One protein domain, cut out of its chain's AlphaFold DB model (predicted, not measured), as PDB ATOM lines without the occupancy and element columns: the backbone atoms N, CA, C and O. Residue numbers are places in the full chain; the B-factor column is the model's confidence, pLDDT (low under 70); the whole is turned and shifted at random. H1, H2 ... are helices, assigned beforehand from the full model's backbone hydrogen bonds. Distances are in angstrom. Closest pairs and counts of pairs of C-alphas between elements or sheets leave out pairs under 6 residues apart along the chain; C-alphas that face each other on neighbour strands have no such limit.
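AT A GLANCE: This is residues 226 to 271 of the 304 residues of an uncharacterized protein of Bathymodiolus platifrons methanotrophic gill symbiont (UniProt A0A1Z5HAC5). A short helical hairpin, H1 and H2 side by side and running opposite ways, has a third, smaller helix, H3, set about perpendicular to both; the three helix centres make a triangle, and H3 packs on H2 and comes close to H1. After H3 the printed part ends in a tail with no named element, residues 262 to 271, whose last C-alpha is one of the two farthest apart in the domain. The printed part has 46 residues with three named helices, in the order H1, H2, H3, and no named strand. The class is all helix, with 26 of the 46 printed residues in the helices. The whole is compact, with a radius of gyration of the C-alphas of 9.8 A, and its C-alphas span 25 by 22 by 18 A along the three main axes.

IN THESE COORDINATES: The printed part begins at Leu 226, whose C-alpha is at (-2.208, 12.989, -48.870). Helix H1 holds residues 228 to 239, from Arg 228 to Arg 239, and measures 16.9 A from its first to its last C-alpha. C-alpha 228 is at (-5.330, 17.184, -45.354) and C-alpha 239 is at (2.319, 14.557, -30.554), and most of the shift between them is along z. H1 is the longest helix by residues, with 12. Residues 240 to 244 follow as the link to the next helix. Helix H2 holds residues 245 to 252, from Ile 245 to Phe 252, and measures 10.8 A from first to last C-alpha. Residues 253 to 255 then lead to helix H3, residues 256 to 261, from Arg 256 to Lys 261, which measures 8.8 A from first to last C-alpha. H3 runs mostly along y and ends at C-alpha 261, at (7.803, 15.485, -45.482). Residues 262 to 271 hold no named element.

HOW THE PARTS SIT: H1 and H2 touch, with 6 pairs of C-alphas within 8 A. Their closest C-alphas are those of Met 234 and Ile 248, 6.6 A apart. Their lines stand at a shallow tilt of 26 degrees, and the two helices run opposite ways. H1 and H2 form a helical hairpin, with centres 11.0 A apart. H2 and H3 touch, with 4 pairs of C-alphas within 8 A. Their closest C-alphas are those of Thr 249 and Arg 256, 6.1 A apart. The lines of H2 and H3 are about perpendicular, at 86 degrees, and their centres are 10.6 A apart. H1 and H3 are close but not clearly touching, with 1 pair of C-alphas within 8 A, those of Met 234 and Leu 259, 7.9 A apart. The lines of H1 and H3 are about perpendicular, at 74 degrees, with centres 12.2 A apart. In H1, H2 and H3 every pair of O i and N i+4 inside the helix is within hydrogen-bond range.

THE WHOLE: The two C-alphas farthest apart are those of Arg 242, in the link from H1 to H2, and Pro 271, the last printed residue, at 26.6 A. The first and last printed C-alphas, those of Leu 226 and Pro 271, are 14.0 A apart. The outline is rounded. The printed part runs from residue 226 to residue 271 and has no cut. The link from H1 to H2, with 5 residues between them, is tight, and so is the link from H2 to H3, with 3 residues between them. The mean pLDDT of the printed part is 82.9. It is 92 in H1, 92 in H2 and 88 in H3. The model's confidence is low, under 70, at residues 264 to 271.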
ATOM      1  N   LEU A 226      -1.297  13.583 -49.840       90.44
ATOM      2  CA  LEU A 226      -2.208  12.989 -48.870       90.44
ATOM      3  C   LEU A 226      -3.353  13.971 -48.580       90.44
ATOM      4  O   LEU A 226      -3.102  15.178 -48.502       90.44
ATOM      5  N   PRO A 227      -4.594  13.485 -48.389       94.00
ATOM      6  CA  PRO A 227      -5.688  14.323 -47.915       94.00
ATOM      7  C   PRO A 227      -5.298  15.049 -46.624       94.00
ATOM      8  O   PRO A 227      -4.681  14.455 -45.734       94.00
ATOM      9  N   ARG A 228      -5.679  16.327 -46.503       89.50
ATOM     10  CA  ARG A 228      -5.330  17.184 -45.354       89.50
ATOM     11  C   ARG A 228      -5.729  16.558 -44.012       89.50
ATOM     12  O   ARG A 228      -4.971  16.648 -43.054       89.50
ATOM     13  N   GLU A 229      -6.872  15.883 -43.964       94.81
ATOM     14  CA  GLU A 229      -7.379  15.192 -42.770       94.81
ATOM     15  C   GLU A 229      -6.437  14.083 -42.292       94.81
ATOM     16  O   GLU A 229      -6.120  14.004 -41.106       94.81
ATOM     17  N   LYS A 230      -5.901  13.277 -43.221       94.69
ATOM     18  CA  LYS A 230      -4.912  12.242 -42.888       94.69
ATOM     19  C   LYS A 230      -3.638  12.860 -42.321       94.69
ATOM     20  O   LYS A 230      -3.086  12.335 -41.360       94.69
ATOM     21  N   VAL A 231      -3.182  13.976 -42.893       93.69
ATOM     22  CA  VAL A 231      -1.985  14.684 -42.413       93.69
ATOM     23  C   VAL A 231      -2.179  15.197 -40.985       93.69
ATOM     24  O   VAL A 231      -1.305  14.979 -40.150       93.69
ATOM     25  N   LEU A 232      -3.324  15.813 -40.685       93.44
ATOM     26  CA  LEU A 232      -3.631  16.304 -39.337       93.44
ATOM     27  C   LEU A 232      -3.718  15.160 -38.318       93.44
ATOM     28  O   LEU A 232      -3.162  15.268 -37.231       93.44
ATOM     29  N   SER A 233      -4.340  14.038 -38.687       94.88
ATOM     30  CA  SER A 233      -4.421  12.866 -37.808       94.88
ATOM     31  C   SER A 233      -3.043  12.244 -37.530       94.88
ATOM     32  O   SER A 233      -2.736  11.921 -36.384       94.88
ATOM     33  N   MET A 234      -2.166  12.157 -38.540       94.25
ATOM     34  CA  MET A 234      -0.770  11.733 -38.349       94.25
ATOM     35  C   MET A 234       0.005  12.671 -37.419       94.25
ATOM     36  O   MET A 234       0.766  12.198 -36.578       94.25
ATOM     37  N   GLN A 235      -0.186  13.987 -37.555       92.00
ATOM     38  CA  GLN A 235       0.458  14.982 -36.693       92.00
ATOM     39  C   GLN A 235      -0.008  14.865 -35.239       92.00
ATOM     40  O   GLN A 235       0.827  14.909 -34.338       92.00
ATOM     41  N   GLU A 236      -1.307  14.666 -35.010       93.00
ATOM     42  CA  GLU A 236      -1.856  14.522 -33.659       93.00
ATOM     43  C   GLU A 236      -1.347  13.249 -32.972       93.00
ATOM     44  O   GLU A 236      -0.875  13.301 -31.839       93.00
ATOM     45  N   MET A 237      -1.309  12.120 -33.684       93.00
ATOM     46  CA  MET A 237      -0.706  10.895 -33.149       93.00
ATOM     47  C   MET A 237       0.800  11.022 -32.893       93.00
ATOM     48  O   MET A 237       1.310  10.358 -32.004       93.00
ATOM     49  N   MET A 238       1.528  11.839 -33.663       86.06
ATOM     50  CA  MET A 238       2.959  12.070 -33.417       86.06
ATOM     51  C   MET A 238       3.231  12.999 -32.233       86.06
ATOM     52  O   MET A 238       4.330  12.948 -31.680       86.06
ATOM     53  N   ARG A 239       2.260  13.828 -31.830       87.06
ATOM     54  CA  ARG A 239       2.319  14.557 -30.554       87.06
ATOM     55  C   ARG A 239       2.142  13.620 -29.367       87.06
ATOM     56  O   ARG A 239       2.727  13.863 -28.315       87.06
ATOM     57  N   ASP A 240       1.379  12.543 -29.537       84.19
ATOM     58  CA  ASP A 240       1.334  11.465 -28.559       84.19
ATOM     59  C   ASP A 240       2.622  10.630 -28.640       84.19
ATOM     60  O   ASP A 240       2.736   9.658 -29.388       84.19
ATOM     61  N   HIS A 241       3.612  11.005 -27.827       78.38
ATOM     62  CA  HIS A 241       4.905  10.321 -27.722       78.38
ATOM     63  C   HIS A 241       4.809   8.830 -27.341       78.38
ATOM     64  O   HIS A 241       5.829   8.139 -27.330       78.38
ATOM     65  N   ARG A 242       3.613   8.308 -27.028       88.12
ATOM     66  CA  ARG A 242       3.375   6.879 -26.784       88.12
ATOM     67  C   ARG A 242       3.255   6.061 -28.071       88.12
ATOM     68  O   ARG A 242       3.411   4.841 -28.022       88.12
ATOM     69  N   ILE A 243       2.965   6.689 -29.212       88.56
ATOM     70  CA  ILE A 243       2.767   5.991 -30.486       88.56
ATOM     71  C   ILE A 243       4.055   6.049 -31.313       88.56
ATOM     72  O   ILE A 243       4.565   7.113 -31.654       88.56
ATOM     73  N   SER A 244       4.589   4.880 -31.675       90.19
ATOM     74  CA  SER A 244       5.808   4.801 -32.480       90.19
ATOM     75  C   SER A 244       5.571   5.233 -33.932       90.19
ATOM     76  O   SER A 244       4.531   4.953 -34.530       90.19
ATOM     77  N   ILE A 245       6.591   5.837 -34.549       88.31
ATOM     78  CA  ILE A 245       6.567   6.259 -35.962       88.31
ATOM     79  C   ILE A 245       6.216   5.092 -36.898       88.31
ATOM     80  O   ILE A 245       5.494   5.283 -37.872       88.31
ATOM     81  N   ALA A 246       6.685   3.877 -36.587       89.56
ATOM     82  CA  ALA A 246       6.364   2.675 -37.353       89.56
ATOM     83  C   ALA A 246       4.853   2.392 -37.364       89.56
ATOM     84  O   ALA A 246       4.270   2.194 -38.430       89.56
ATOM     85  N   ARG A 247       4.200   2.471 -36.199       91.56
ATOM     86  CA  ARG A 247       2.754   2.258 -36.072       91.56
ATOM     87  C   ARG A 247       1.956   3.308 -36.846       91.56
ATOM     88  O   ARG A 247       0.975   2.976 -37.503       91.56
ATOM     89  N   ILE A 248       2.420   4.555 -36.838       93.00
ATOM     90  CA  ILE A 248       1.808   5.657 -37.593       93.00
ATOM     91  C   ILE A 248       1.929   5.423 -39.100       93.00
ATOM     92  O   ILE A 248       0.946   5.566 -39.824       93.00
ATOM     93  N   THR A 249       3.100   5.003 -39.588       93.38
ATOM     94  CA  THR A 249       3.272   4.686 -41.014       93.38
ATOM     95  C   THR A 249       2.383   3.536 -41.476       93.38
ATOM     96  O   THR A 249       1.781   3.637 -42.548       93.38
ATOM     97  N   THR A 250       2.239   2.493 -40.654       93.00
ATOM     98  CA  THR A 250       1.382   1.338 -40.952       93.00
ATOM     99  C   THR A 250      -0.093   1.731 -40.970       93.00
ATOM    100  O   THR A 250      -0.776   1.451 -41.951       93.00
ATOM    101  N   ASN A 251      -0.569   2.472 -39.961       94.62
ATOM    102  CA  ASN A 251      -1.968   2.911 -39.874       94.62
ATOM    103  C   ASN A 251      -2.412   3.756 -41.082       94.62
ATOM    104  O   ASN A 251      -3.581   3.738 -41.459       94.62
ATOM    105  N   PHE A 252      -1.489   4.510 -41.685       94.19
ATOM    106  CA  PHE A 252      -1.801   5.438 -42.775       94.19
ATOM    107  C   PHE A 252      -1.401   4.924 -44.158       94.19
ATOM    108  O   PHE A 252      -1.743   5.571 -45.152       94.19
ATOM    109  N   GLY A 253      -0.713   3.781 -44.240       95.25
ATOM    110  CA  GLY A 253      -0.207   3.224 -45.495       95.25
ATOM    111  C   GLY A 253       0.805   4.145 -46.181       95.25
ATOM    112  O   GLY A 253       0.785   4.298 -47.401       95.25
ATOM    113  N   VAL A 254       1.653   4.826 -45.403       94.38
ATOM    114  CA  VAL A 254       2.627   5.800 -45.922       94.38
ATOM    115  C   VAL A 254       4.045   5.420 -45.531       94.38
ATOM    116  O   VAL A 254       4.298   4.947 -44.431       94.38
ATOM    117  N   SER A 255       5.011   5.683 -46.413       92.50
ATOM    118  CA  SER A 255       6.422   5.501 -46.062       92.50
ATOM    119  C   SER A 255       6.862   6.499 -44.979       92.50
ATOM    120  O   SER A 255       6.364   7.627 -44.927       92.50
ATOM    121  N   ARG A 256       7.879   6.144 -44.180       86.19
ATOM    122  CA  ARG A 256       8.497   7.064 -43.201       86.19
ATOM    123  C   ARG A 256       8.972   8.363 -43.855       86.19
ATOM    124  O   ARG A 256       8.769   9.444 -43.316       86.19
ATOM    125  N   ARG A 257       9.544   8.277 -45.061       87.19
ATOM    126  CA  ARG A 257       9.984   9.450 -45.833       87.19
ATOM    127  C   ARG A 257       8.815  10.361 -46.200       87.19
ATOM    128  O   ARG A 257       8.967  11.577 -46.180       87.19
ATOM    129  N   THR A 258       7.664   9.786 -46.549       88.69
ATOM    130  CA  THR A 258       6.438  10.549 -46.808       88.69
ATOM    131  C   THR A 258       5.962  11.227 -45.531       88.69
ATOM    132  O   THR A 258       5.709  12.423 -45.568       88.69
ATOM    133  N   LEU A 259       5.921  10.509 -44.408       90.25
ATOM    134  CA  LEU A 259       5.523  11.048 -43.107       90.25
ATOM    135  C   LEU A 259       6.382  12.262 -42.697       90.25
ATOM    136  O   LEU A 259       5.840  13.331 -42.429       90.25
ATOM    137  N   TYR A 260       7.713  12.154 -42.770       87.38
ATOM    138  CA  TYR A 260       8.623  13.259 -42.429       87.38
ATOM    139  C   TYR A 260       8.523  14.474 -43.361       87.38
ATOM    140  O   TYR A 260       8.843  15.584 -42.950       87.38
ATOM    141  N   LYS A 261       8.045  14.322 -44.605       87.12
ATOM    142  CA  LYS A 261       7.803  15.485 -45.482       87.12
ATOM    143  C   LYS A 261       6.699  16.401 -44.952       87.12
ATOM    144  O   LYS A 261       6.729  17.593 -45.245       87.12
ATOM    145  N   TYR A 262       5.735  15.858 -44.209       85.19
ATOM    146  CA  TYR A 262       4.600  16.615 -43.670       85.19
ATOM    147  C   TYR A 262       4.828  17.126 -42.246       85.19
ATOM    148  O   TYR A 262       3.989  17.846 -41.704       85.19
ATOM    149  N   ILE A 263       5.951  16.757 -41.633       78.38
ATOM    150  CA  ILE A 263       6.237  17.031 -40.230       78.38
ATOM    151  C   ILE A 263       7.577  17.745 -40.199       78.38
ATOM    152  O   ILE A 263       8.641  17.133 -40.240       78.38
ATOM    153  N   SER A 264       7.515  19.077 -40.220       61.91
ATOM    154  CA  SER A 264       8.708  19.902 -40.061       61.91
ATOM    155  C   SER A 264       9.244  19.687 -38.639       61.91
ATOM    156  O   SER A 264       8.459  19.782 -37.694       61.91
ATOM    157  N   PRO A 265      10.555  19.453 -38.449       55.38
ATOM    158  CA  PRO A 265      11.151  19.259 -37.122       55.38
ATOM    159  C   PRO A 265      11.012  20.479 -36.192       55.38
ATOM    160  O   PRO A 265      11.325  20.394 -35.014       55.38
ATOM    161  N   SER A 266      10.524  21.608 -36.709       51.03
ATOM    162  CA  SER A 266      10.291  22.851 -35.976       51.03
ATOM    163  C   SER A 266       8.914  22.962 -35.308       51.03
ATOM    164  O   SER A 266       8.645  23.987 -34.700       51.03
ATOM    165  N   GLY A 267       8.012  21.978 -35.434       47.56
ATOM    166  CA  GLY A 267       6.666  22.042 -34.830       47.56
ATOM    167  C   GLY A 267       5.698  23.038 -35.491       47.56
ATOM    168  O   GLY A 267       4.485  22.892 -35.349       47.56
ATOM    169  N   ASP A 268       6.208  23.981 -36.283       42.50
ATOM    170  CA  ASP A 268       5.391  24.912 -37.054       42.50
ATOM    171  C   ASP A 268       4.838  24.261 -38.325       42.50
ATOM    172  O   ASP A 268       5.566  23.721 -39.170       42.50
ATOM    173  N   LEU A 269       3.512  24.341 -38.455       43.72
ATOM    174  CA  LEU A 269       2.752  23.983 -39.645       43.72
ATOM    175  C   LEU A 269       3.340  24.727 -40.849       43.72
ATOM    176  O   LEU A 269       3.097  25.919 -41.023       43.72
ATOM    177  N   ARG A 270       4.090  24.040 -41.717       47.69
ATOM    178  CA  ARG A 270       4.420  24.622 -43.022       47.69
ATOM    179  C   ARG A 270       3.126  24.683 -43.837       47.69
ATOM    180  O   ARG A 270       2.556  23.622 -44.113       47.69
ATOM    181  N   PRO A 271       2.643  25.868 -44.248       35.09
ATOM    182  CA  PRO A 271       1.594  25.930 -45.248       35.09
ATOM    183  C   PRO A 271       2.106  25.270 -46.533       35.09
ATOM    184  O   PRO A 271       3.277  25.397 -46.895       35.09
TER     185      PRO A 271